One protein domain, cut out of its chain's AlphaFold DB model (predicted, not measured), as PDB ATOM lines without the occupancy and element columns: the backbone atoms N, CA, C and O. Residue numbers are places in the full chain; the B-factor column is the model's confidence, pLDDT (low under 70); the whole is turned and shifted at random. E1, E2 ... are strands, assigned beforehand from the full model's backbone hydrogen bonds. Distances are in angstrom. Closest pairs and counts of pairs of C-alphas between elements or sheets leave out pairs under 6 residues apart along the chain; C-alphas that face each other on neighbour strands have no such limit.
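This is residues 5 to 92 of the 93 residues of an uncharacterized protein of Rhizobium radiobacter (UniProt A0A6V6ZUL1). A long, twisted three-stranded ribbon, E3, E4 and E5, bends near one end into a short arm, where the hairpin of E1 and E2 joins the ends of E4 and E5. The 88 printed residues hold five named strands, E1 to E5 in chain order, in one branched antiparallel sheet, all strand in class. The whole is extended, a rod spanning 63 by 27 by 20 A, radius of gyration of the C-alphas 21.1 A.

E1, residues 5 to 10, pairs with E2, residues 15 to 21, N 8 to O 17 at 2.9 A. E2 runs on into E3, residues 23 to 38, at 81 degrees. E4, residues 41 to 63, bends by 82 degrees at residue 58; E2, N 18 to O 60 at 2.8 A, and E3, N 29 to O 49 at 2.9 A, lie on one side of it. E5, residues 70 to 91, lies on the other side, N 48 to O 84 at 2.9 A, and bends by 81 degrees at residue 73. E3, E4 and E5 form a meander, each strand the antiparallel neighbour of the one before.

E1, 16.3 A long, begins at C-alpha 5 (180.429, 195.114, 172.358). E2 measures 19.8 A, E3 43.8 A, E4 56.1 A and E5 54.6 A, ending at C-alpha 91 (156.804, 204.818, 144.205).

The C-alphas farthest apart, those of Asp 39 and Thr 68, are 63.5 A apart. The printed part has no cut or long link, and no printed residue is under 70 in pLDDT.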
ATOM      1  N   LYS A   5     180.523 195.861 171.100       92.00
ATOM      2  CA  LYS A   5     180.429 195.114 172.358       92.00
ATOM      3  C   LYS A   5     179.745 193.780 172.113       92.00
ATOM      4  O   LYS A   5     178.774 193.731 171.364       92.00
ATOM      5  N   ALA A   6     180.208 192.741 172.794       92.56
ATOM      6  CA  ALA A   6     179.550 191.441 172.815       92.56
ATOM      7  C   ALA A   6     179.306 191.003 174.260       92.56
ATOM      8  O   ALA A   6     180.095 191.307 175.155       92.56
ATOM      9  N   THR A   7     178.182 190.327 174.487       95.44
ATOM     10  CA  THR A   7     177.870 189.668 175.758       95.44
ATOM     11  C   THR A   7     177.658 188.193 175.481       95.44
ATOM     12  O   THR A   7     176.876 187.848 174.598       95.44
ATOM     13  N   ASP A   8     178.343 187.345 176.236       95.81
ATOM     14  CA  ASP A   8     178.206 185.894 176.174       95.81
ATOM     15  C   ASP A   8     177.872 185.372 177.569       95.81
ATOM     16  O   ASP A   8     178.688 185.424 178.494       95.81
ATOM     17  N   ASP A   9     176.639 184.900 177.713       97.38
ATOM     18  CA  ASP A   9     176.145 184.283 178.929       97.38
ATOM     19  C   ASP A   9     176.308 182.769 178.854       97.38
ATOM     20  O   ASP A   9     175.514 182.043 178.252       97.38
ATOM     21  N   HIS A  10     177.321 182.268 179.550       97.62
ATOM     22  CA  HIS A  10     177.504 180.848 179.781       97.62
ATOM     23  C   HIS A  10     176.593 180.385 180.925       97.62
ATOM     24  O   HIS A  10     177.040 180.159 182.055       97.62
ATOM     25  N   TRP A  11     175.304 180.204 180.624       96.12
ATOM     26  CA  TRP A  11     174.269 179.797 181.586       96.12
ATOM     27  C   TRP A  11     174.637 178.537 182.379       96.12
ATOM     28  O   TRP A  11     174.465 178.496 183.593       96.12
ATOM     29  N   MET A  12     175.250 177.547 181.724       97.62
ATOM     30  CA  MET A  12     175.682 176.299 182.369       97.62
ATOM     31  C   MET A  12     176.871 176.468 183.331       97.62
ATOM     32  O   MET A  12     177.162 175.563 184.107       97.62
ATOM     33  N   ARG A  13     177.575 177.604 183.284       96.44
ATOM     34  CA  ARG A  13     178.731 177.917 184.145       96.44
ATOM     35  C   ARG A  13     178.475 179.087 185.089       96.44
ATOM     36  O   ARG A  13     179.390 179.501 185.792       96.44
ATOM     37  N   SER A  14     177.252 179.615 185.092       96.25
ATOM     38  CA  SER A  14     176.880 180.823 185.822       96.25
ATOM     39  C   SER A  14     177.870 181.979 185.620       96.25
ATOM     40  O   SER A  14     178.352 182.567 186.586       96.25
ATOM     41  N   LEU A  15     178.228 182.267 184.365       97.44
ATOM     42  CA  LEU A  15     179.296 183.205 184.016       97.44
ATOM     43  C   LEU A  15     178.895 184.065 182.813       97.44
ATOM     44  O   LEU A  15     178.447 183.529 181.805       97.44
ATOM     45  N   ARG A  16     179.126 185.378 182.902       97.06
ATOM     46  CA  ARG A  16     179.017 186.330 181.790       97.06
ATOM     47  C   ARG A  16     180.394 186.763 181.323       97.06
ATOM     48  O   ARG A  16     181.202 187.193 182.144       97.06
ATOM     49  N   PHE A  17     180.620 186.762 180.017       96.69
ATOM     50  CA  PHE A  17     181.690 187.525 179.387       96.69
ATOM     51  C   PHE A  17     181.119 188.800 178.771       96.69
ATOM     52  O   PHE A  17     180.070 188.778 178.129       96.69
ATOM     53  N   ALA A  18     181.802 189.918 178.994       95.12
ATOM     54  CA  ALA A  18     181.520 191.192 178.356       95.12
ATOM     55  C   ALA A  18     182.786 191.678 177.654       95.12
ATOM     56  O   ALA A  18     183.774 192.024 178.308       95.12
ATOM     57  N   ASP A  19     182.736 191.711 176.330       93.69
ATOM     58  CA  ASP A  19     183.837 192.134 175.479       93.69
ATOM     59  C   ASP A  19     183.585 193.542 174.935       93.69
ATOM     60  O   ASP A  19     182.451 193.921 174.614       93.69
ATOM     61  N   LYS A  20     184.655 194.332 174.830       92.50
ATOM     62  CA  LYS A  20     184.651 195.665 174.224       92.50
ATOM     63  C   LYS A  20     185.733 195.722 173.165       92.50
ATOM     64  O   LYS A  20     186.885 195.457 173.485       92.50
ATOM     65  N   PHE A  21     185.376 196.127 171.953       89.38
ATOM     66  CA  PHE A  21     186.299 196.168 170.824       89.38
ATOM     67  C   PHE A  21     186.377 197.561 170.208       89.38
ATOM     68  O   PHE A  21     185.383 198.302 170.154       89.38
ATOM     69  N   ASP A  22     187.553 197.867 169.673       89.00
ATOM     70  CA  ASP A  22     187.726 198.938 168.702       89.00
ATOM     71  C   ASP A  22     187.452 198.389 167.294       89.00
ATOM     72  O   ASP A  22     187.790 197.243 166.982       89.00
ATOM     73  N   ILE A  23     186.816 199.187 166.433       84.75
ATOM     74  CA  ILE A  23     186.584 198.791 165.037       84.75
ATOM     75  C   ILE A  23     187.926 198.760 164.297       84.75
ATOM     76  O   ILE A  23     188.739 199.673 164.427       84.75
ATOM     77  N   GLY A  24     188.153 197.682 163.545       87.00
ATOM     78  CA  GLY A  24     189.250 197.550 162.593       87.00
ATOM     79  C   GLY A  24     188.841 198.042 161.202       87.00
ATOM     80  O   GLY A  24     188.374 199.165 161.033       87.00
ATOM     81  N   GLY A  25     189.029 197.200 160.182       90.75
ATOM     82  CA  GLY A  25     188.628 197.503 158.805       90.75
ATOM     83  C   GLY A  25     187.158 197.181 158.520       90.75
ATOM     84  O   GLY A  25     186.636 196.176 159.001       90.75
ATOM     85  N   MET A  26     186.518 198.006 157.688       94.31
ATOM     86  CA  MET A  26     185.154 197.800 157.194       94.31
ATOM     87  C   MET A  26     185.140 197.806 155.665       94.31
ATOM     88  O   MET A  26     185.769 198.665 155.048       94.31
ATOM     89  N   PHE A  27     184.406 196.879 155.057       96.44
ATOM     90  CA  PHE A  27     184.120 196.904 153.624       96.44
ATOM     91  C   PHE A  27     182.732 196.340 153.343       96.44
ATOM     92  O   PHE A  27     182.201 195.539 154.106       96.44
ATOM     93  N   GLY A  28     182.137 196.750 152.232       97.56
ATOM     94  CA  GLY A  28     180.828 196.267 151.829       97.56
ATOM     95  C   GLY A  28     180.500 196.677 150.406       97.56
ATOM     96  O   GLY A  28     181.144 197.557 149.832       97.56
ATOM     97  N   ALA A  29     179.502 196.018 149.836       98.44
ATOM     98  CA  ALA A  29     178.999 196.312 148.507       98.44
ATOM     99  C   ALA A  29     177.479 196.173 148.490       98.44
ATOM    100  O   ALA A  29     176.923 195.246 149.082       98.44
ATOM    101  N   LYS A  30     176.815 197.083 147.774       98.31
ATOM    102  CA  LYS A  30     175.384 197.015 147.481       98.31
ATOM    103  C   LYS A  30     175.191 197.008 145.971       98.31
ATOM    104  O   LYS A  30     175.788 197.818 145.267       98.31
ATOM    105  N   ALA A  31     174.320 196.130 145.497       98.38
ATOM    106  CA  ALA A  31     173.868 196.101 144.117       98.38
ATOM    107  C   ALA A  31     172.357 195.869 144.078       98.38
ATOM    108  O   ALA A  31     171.778 195.300 145.003       98.38
ATOM    109  N   GLY A  32     171.717 196.316 143.006       97.69
ATOM    110  CA  GLY A  32     170.283 196.154 142.840       97.69
ATOM    111  C   GLY A  32     169.852 196.359 141.403       97.69
ATOM    112  O   GLY A  32     170.556 196.991 140.611       97.69
ATOM    113  N   ILE A  33     168.691 195.809 141.081       98.12
ATOM    114  CA  ILE A  33     168.010 195.984 139.804       98.12
ATOM    115  C   ILE A  33     166.586 196.456 140.067       98.12
ATOM    116  O   ILE A  33     165.954 196.059 141.048       98.12
ATOM    117  N   ALA A  34     166.072 197.304 139.183       97.75
ATOM    118  CA  ALA A  34     164.696 197.763 139.240       97.75
ATOM    119  C   ALA A  34     164.064 197.734 137.850       97.75
ATOM    120  O   ALA A  34     164.740 197.954 136.844       97.75
ATOM    121  N   TYR A  35     162.765 197.462 137.819       97.81
ATOM    122  CA  TYR A  35     161.935 197.469 136.628       97.81
ATOM    123  C   TYR A  35     160.779 198.449 136.826       97.81
ATOM    124  O   TYR A  35     159.979 198.286 137.751       97.81
ATOM    125  N   ASP A  36     160.691 199.458 135.964       97.94
ATOM    126  CA  ASP A  36     159.617 200.449 135.995       97.94
ATOM    127  C   ASP A  36     158.320 199.816 135.453       97.94
ATOM    128  O   ASP A  36     158.224 199.451 134.283       97.94
ATOM    129  N   LEU A  37     157.327 199.649 136.333       96.31
ATOM    130  CA  LEU A  37     155.984 199.171 135.985       96.31
ATOM    131  C   LEU A  37     155.151 200.282 135.340       96.31
ATOM    132  O   LEU A  37     154.338 200.017 134.457       96.31
ATOM    133  N   THR A  38     155.326 201.509 135.828       96.56
ATOM    134  CA  THR A  38     154.700 202.741 135.338       96.56
ATOM    135  C   THR A  38     155.685 203.897 135.510       96.56
ATOM    136  O   THR A  38     156.723 203.738 136.158       96.56
ATOM    137  N   ASP A  39     155.331 205.090 135.030       95.56
ATOM    138  CA  ASP A  39     156.127 206.307 135.249       95.56
ATOM    139  C   ASP A  39     156.354 206.608 136.748       95.56
ATOM    140  O   ASP A  39     157.359 207.210 137.139       95.56
ATOM    141  N   ASN A  40     155.447 206.129 137.608       97.12
ATOM    142  CA  ASN A  40     155.422 206.411 139.042       97.12
ATOM    143  C   ASN A  40     155.710 205.195 139.934       97.12
ATOM    144  O   ASN A  40     155.755 205.356 141.153       97.12
ATOM    145  N   ALA A  41     155.882 203.989 139.389       97.88
ATOM    146  CA  ALA A  41     156.048 202.775 140.187       97.88
ATOM    147  C   ALA A  41     157.067 201.813 139.572       97.88
ATOM    148  O   ALA A  41     157.058 201.557 138.373       97.88
ATOM    149  N   SER A  42     157.908 201.222 140.419       97.94
ATOM    150  CA  SER A  42     158.920 200.237 140.023       97.94
ATOM    151  C   SER A  42     158.952 199.050 140.981       97.94
ATOM    152  O   SER A  42     158.725 199.218 142.179       97.94
ATOM    153  N   LEU A  43     159.234 197.857 140.460       98.12
ATOM    154  CA  LEU A  43     159.633 196.697 141.258       98.12
ATOM    155  C   LEU A  43     161.147 196.706 141.403       98.12
ATOM    156  O   LEU A  43     161.842 196.959 140.424       98.12
ATOM    157  N   TYR A  44     161.661 196.404 142.590       97.94
ATOM    158  CA  TYR A  44     163.100 196.313 142.819       97.94
ATOM    159  C   TYR A  44     163.493 194.997 143.483       97.94
ATOM    160  O   TYR A  44     162.709 194.398 144.222       97.94
ATOM    161  N   LEU A  45     164.736 194.595 143.227       98.38
ATOM    162  CA  LEU A  45     165.472 193.557 143.933       98.38
ATOM    163  C   LEU A  45     166.852 194.120 144.287       98.38
ATOM    164  O   LEU A  45     167.616 194.487 143.398       98.38
ATOM    165  N   ASP A  46     167.162 194.152 145.576       98.19
ATOM    166  CA  ASP A  46     168.393 194.686 146.148       98.19
ATOM    167  C   ASP A  46     169.123 193.605 146.953       98.19
ATOM    168  O   ASP A  46     168.507 192.795 147.650       98.19
ATOM    169  N   GLY A  47     170.451 193.650 146.915       98.38
ATOM    170  CA  GLY A  47     171.327 192.875 147.782       98.38
ATOM    171  C   GLY A  47     172.451 193.739 148.343       98.38
ATOM    172  O   GLY A  47     172.972 194.621 147.656       98.38
ATOM    173  N   ALA A  48     172.837 193.495 149.591       98.44
ATOM    174  CA  ALA A  48     173.993 194.137 150.202       98.44
ATOM    175  C   ALA A  48     174.775 193.146 151.060       98.44
ATOM    176  O   ALA A  48     174.183 192.304 151.730       98.44
ATOM    177  N   TYR A  49     176.096 193.262 151.038       98.44
ATOM    178  CA  TYR A  49     176.993 192.537 151.928       98.44
ATOM    179  C   TYR A  49     177.880 193.532 152.665       98.44
ATOM    180  O   TYR A  49     178.423 194.449 152.043       98.44
ATOM    181  N   GLU A  50     178.054 193.328 153.966       97.81
ATOM    182  CA  GLU A  50     178.926 194.141 154.807       97.81
ATOM    183  C   GLU A  50     179.808 193.243 155.673       97.81
ATOM    184  O   GLU A  50     179.364 192.234 156.218       97.81
ATOM    185  N   TYR A  51     181.063 193.649 155.822       96.69
ATOM    186  CA  TYR A  51     182.053 193.052 156.700       96.69
ATOM    187  C   TYR A  51     182.636 194.133 157.607       96.69
ATOM    188  O   TYR A  51     183.021 195.212 157.151       96.69
ATOM    189  N   THR A  52     182.752 193.826 158.894       94.81
ATOM    190  CA  THR A  52     183.454 194.646 159.883       94.81
ATOM    191  C   THR A  52     184.379 193.760 160.702       94.81
ATOM    192  O   THR A  52     183.916 192.888 161.432       94.81
ATOM    193  N   SER A  53     185.684 194.002 160.622       93.50
ATOM    194  CA  SER A  53     186.650 193.402 161.543       93.50
ATOM    195  C   SER A  53     186.634 194.163 162.863       93.50
ATOM    196  O   SER A  53     186.615 195.398 162.877       93.50
ATOM    197  N   PHE A  54     186.692 193.442 163.979       92.88
ATOM    198  CA  PHE A  54     186.943 194.029 165.285       92.88
ATOM    199  C   PHE A  54     188.394 193.784 165.695       92.88
ATOM    200  O   PHE A  54     188.919 192.672 165.594       92.88
ATOM    201  N   SER A  55     189.050 194.835 166.180       88.25
ATOM    202  CA  SER A  55     190.370 194.719 166.791       88.25
ATOM    203  C   SER A  55     190.289 193.911 168.085       88.25
ATOM    204  O   SER A  55     189.213 193.704 168.657       88.25
ATOM    205  N   ARG A  56     191.451 193.472 168.582       91.19
ATOM    206  CA  ARG A  56     191.512 192.873 169.917       91.19
ATOM    207  C   ARG A  56     191.046 193.887 170.952       91.19
ATOM    208  O   ARG A  56     191.317 195.077 170.827       91.19
ATOM    209  N   GLY A  57     190.352 193.389 171.962       90.75
ATOM    210  CA  GLY A  57     189.747 194.225 172.978       90.75
ATOM    211  C   GLY A  57     189.705 193.557 174.341       90.75
ATOM    212  O   GLY A  57     190.008 192.367 174.486       90.75
ATOM    213  N   ASP A  58     189.360 194.341 175.351       93.75
ATOM    214  CA  ASP A  58     189.318 193.864 176.726       93.75
ATOM    215  C   ASP A  58     188.059 193.032 176.972       93.75
ATOM    216  O   ASP A  58     186.955 193.372 176.532       93.75
ATOM    217  N   LYS A  59     188.237 191.952 177.733       94.50
ATOM    218  CA  LYS A  59     187.186 191.019 178.142       94.50
ATOM    219  C   LYS A  59     187.035 191.053 179.653       94.50
ATOM    220  O   LYS A  59     188.014 190.910 180.377       94.50
ATOM    221  N   THR A  60     185.808 191.185 180.142       96.56
ATOM    222  CA  THR A  60     185.492 191.019 181.567       96.56
ATOM    223  C   THR A  60     184.685 189.745 181.771       96.56
ATOM    224  O   THR A  60     183.669 189.564 181.107       96.56
ATOM    225  N   ALA A  61     185.118 188.875 182.682       97.12
ATOM    226  CA  ALA A  61     184.398 187.670 183.079       97.12
ATOM    227  C   ALA A  61     183.787 187.861 184.472       97.12
ATOM    228  O   ALA A  61     184.519 188.022 185.448       97.12
ATOM    229  N   THR A  62     182.462 187.817 184.575       97.94
ATOM    230  CA  THR A  62     181.726 188.079 185.817       97.94
ATOM    231  C   THR A  62     180.820 186.898 186.150       97.94
ATOM    232  O   THR A  62     179.907 186.608 185.372       97.94
ATOM    233  N   PRO A  63     181.038 186.194 187.276       97.00
ATOM    234  CA  PRO A  63     180.099 185.183 187.753       97.00
ATOM    235  C   PRO A  63     178.712 185.793 187.991       97.00
ATOM    236  O   PRO A  63     178.603 186.916 188.486       97.00
ATOM    237  N   PHE A  64     177.638 185.075 187.671       95.44
ATOM    238  CA  PHE A  64     176.287 185.559 187.959       95.44
ATOM    239  C   PHE A  64     176.073 185.732 189.464       95.44
ATOM    240  O   PHE A  64     176.540 184.933 190.271       95.44
ATOM    241  N   GLY A  65     175.376 186.807 189.839       92.62
ATOM    242  CA  GLY A  65     175.193 187.199 191.239       92.62
ATOM    243  C   GLY A  65     176.406 187.896 191.869       92.62
ATOM    244  O   GLY A  65     176.304 188.363 193.000       92.62
ATOM    245  N   SER A  66     177.529 188.017 191.153       92.31
ATOM    246  CA  SER A  66     178.690 188.803 191.576       92.31
ATOM    247  C   SER A  66     178.637 190.224 191.008       92.31
ATOM    248  O   SER A  66     178.209 190.440 189.875       92.31
ATOM    249  N   SER A  67     179.138 191.195 191.772       88.31
ATOM    250  CA  SER A  67     179.470 192.541 191.280       88.31
ATOM    251  C   SER A  67     180.929 192.667 190.826       88.31
ATOM    252  O   SER A  67     181.290 193.655 190.185       88.31
ATOM    253  N   THR A  68     181.761 191.665 191.121       91.12
ATOM    254  CA  THR A  68     183.189 191.639 190.792       91.12
ATOM    255  C   THR A  68     183.442 190.684 189.632       91.12
ATOM    256  O   THR A  68     183.011 189.527 189.665       91.12
ATOM    257  N   GLY A  69     184.171 191.164 188.624       92.00
ATOM    258  CA  GLY A  69     184.626 190.379 187.481       92.00
ATOM    259  C   GLY A  69     186.146 190.422 187.322       92.00
ATOM    260  O   GLY A  69     186.820 191.295 187.865       92.00
ATOM    261  N   LEU A  70     186.680 189.466 186.569       96.50
ATOM    262  CA  LEU A  70     188.087 189.407 186.176       96.50
ATOM    263  C   LEU A  70     188.260 190.068 184.810       96.50
ATOM    264  O   LEU A  70     187.527 189.743 183.877       96.50
ATOM    265  N   VAL A  71     189.232 190.971 184.693       96.06
ATOM    266  CA  VAL A  71     189.535 191.681 183.444       96.06
ATOM    267  C   VAL A  71     190.732 191.036 182.757       96.06
ATOM    268  O   VAL A  71     191.765 190.797 183.380       96.06
ATOM    269  N   TYR A  72     190.589 190.788 181.461       95.50
ATOM    270  CA  TYR A  72     191.620 190.258 180.584       95.50
ATOM    271  C   TYR A  72     191.858 191.241 179.441       95.50
ATOM    272  O   TYR A  72     190.980 191.449 178.598       95.50
ATOM    273  N   ASN A  73     193.052 191.828 179.407       94.38
ATOM    274  CA  ASN A  73     193.397 192.825 178.401       94.38
ATOM    275  C   ASN A  73     193.663 192.163 177.043       94.38
ATOM    276  O   ASN A  73     194.362 191.148 176.982       94.38
ATOM    277  N   ASN A  74     193.143 192.738 175.954       91.94
ATOM    278  CA  ASN A  74     193.335 192.245 174.574       91.94
ATOM    279  C   ASN A  74     192.963 190.756 174.343       91.94
ATOM    280  O   ASN A  74     193.526 190.081 173.465       91.94
ATOM    281  N   ALA A  75     192.037 190.220 175.141       92.88
ATOM    282  CA  ALA A  75     191.631 188.813 175.120       92.88
ATOM    283  C   ALA A  75     190.351 188.542 174.307       92.88
ATOM    284  O   ALA A  75     190.066 187.388 173.979       92.88
ATOM    285  N   GLY A  76     189.582 189.582 173.993       88.50
ATOM    286  CA  GLY A  76     188.463 189.532 173.060       88.50
ATOM    287  C   GLY A  76     188.926 189.768 171.623       88.50
ATOM    288  O   GLY A  76     189.891 190.494 171.389       88.50
ATOM    289  N   GLY A  77     188.228 189.174 170.661       90.06
ATOM    290  CA  GLY A  77     188.349 189.480 169.237       90.06
ATOM    291  C   GLY A  77     187.165 188.898 168.470       90.06
ATOM    292  O   GLY A  77     186.501 187.987 168.965       90.06
ATOM    293  N   GLY A  78     186.900 189.422 167.278       90.44
ATOM    294  CA  GLY A  78     185.833 188.924 166.420       90.44
ATOM    295  C   GLY A  78     185.690 189.730 165.137       90.44
ATOM    296  O   GLY A  78     186.439 190.672 164.881       90.44
ATOM    297  N   ASP A  79     184.700 189.366 164.344       94.06
ATOM    298  CA  ASP A  79     184.233 190.122 163.194       94.06
ATOM    299  C   ASP A  79     182.706 190.004 163.077       94.06
ATOM    300  O   ASP A  79     182.060 189.213 163.768       94.06
ATOM    301  N   MET A  80     182.114 190.857 162.249       93.81
ATOM    302  CA  MET A  80     180.697 190.819 161.910       93.81
ATOM    303  C   MET A  80     180.549 190.814 160.398       93.81
ATOM    304  O   MET A  80     181.161 191.626 159.702       93.81
ATOM    305  N   GLN A  81     179.697 189.921 159.906       96.56
ATOM    306  CA  GLN A  81     179.327 189.840 158.499       96.56
ATOM    307  C   GLN A  81     177.809 189.860 158.389       96.56
ATOM    308  O   GLN A  81     177.127 189.165 159.145       96.56
ATOM    309  N   SER A  82     177.281 190.648 157.460       97.56
ATOM    310  CA  SER A  82     175.851 190.722 157.183       97.56
ATOM    311  C   SER A  82     175.599 190.531 155.689       97.56
ATOM    312  O   SER A  82     176.363 190.990 154.841       97.56
ATOM    313  N   LEU A  83     174.518 189.819 155.371       98.25
ATOM    314  CA  LEU A  83     173.979 189.716 154.023       98.25
ATOM    315  C   LEU A  83     172.514 190.136 154.076       98.25
ATOM    316  O   LEU A  83     171.725 189.585 154.842       98.25
ATOM    317  N   PHE A  84     172.159 191.103 153.244       98.38
ATOM    318  CA  PHE A  84     170.802 191.578 153.060       98.38
ATOM    319  C   PHE A  84     170.321 191.231 151.656       98.38
ATOM    320  O   PHE A  84     171.046 191.423 150.679       98.38
ATOM    321  N   VAL A  85     169.073 190.775 151.565       98.12
ATOM    322  CA  VAL A  85     168.332 190.617 150.313       98.12
ATOM    323  C   VAL A  85     166.945 191.202 150.532       98.12
ATOM    324  O   VAL A  85     166.269 190.851 151.499       98.12
ATOM    325  N   GLY A  86     166.520 192.094 149.645       98.19
ATOM    326  CA  GLY A  86     165.222 192.748 149.733       98.19
ATOM    327  C   GLY A  86     164.591 192.921 148.365       98.19
ATOM    328  O   GLY A  86     165.277 193.189 147.386       98.19
ATOM    329  N   ALA A  87     163.272 192.795 148.300       98.19
ATOM    330  CA  ALA A  87     162.496 193.096 147.108       98.19
ATOM    331  C   ALA A  87     161.241 193.874 147.496       98.19
ATOM    332  O   ALA A  87     160.724 193.716 148.605       98.19
ATOM    333  N   GLY A  88     160.733 194.706 146.591       98.00
ATOM    334  CA  GLY A  88     159.524 195.469 146.869       98.00
ATOM    335  C   GLY A  88     159.102 196.402 145.746       98.00
ATOM    336  O   GLY A  88     159.591 196.318 144.622       98.00
ATOM    337  N   VAL A  89     158.177 197.302 146.079       97.44
ATOM    338  CA  VAL A  89     157.672 198.353 145.188       97.44
ATOM    339  C   VAL A  89     158.244 199.697 145.632       97.44
ATOM    340  O   VAL A  89     158.229 200.015 146.821       97.44
ATOM    341  N   LYS A  90     158.719 200.505 144.684       96.88
ATOM    342  CA  LYS A  90     159.167 201.883 144.914       96.88
ATOM    343  C   LYS A  90     158.309 202.849 144.097       96.88
ATOM    344  O   LYS A  90     158.302 202.773 142.868       96.88
ATOM    345  N   GLY A  91     157.605 203.741 144.794       95.94
ATOM    346  CA  GLY A  91     156.804 204.818 144.205       95.94
ATOM    347  C   GLY A  91     157.606 206.105 143.978       95.94
ATOM    348  O   GLY A  91     158.571 206.370 144.700       95.94
ATOM    349  N   ARG A  92     157.201 206.902 142.986       95.06
ATOM    350  CA  ARG A  92     157.688 208.261 142.697       95.06
ATOM    351  C   ARG A  92     156.474 209.205 142.706       95.06
ATOM    352  O   ARG A  92     155.576 209.020 141.882       95.06
TER     353      ARG A  92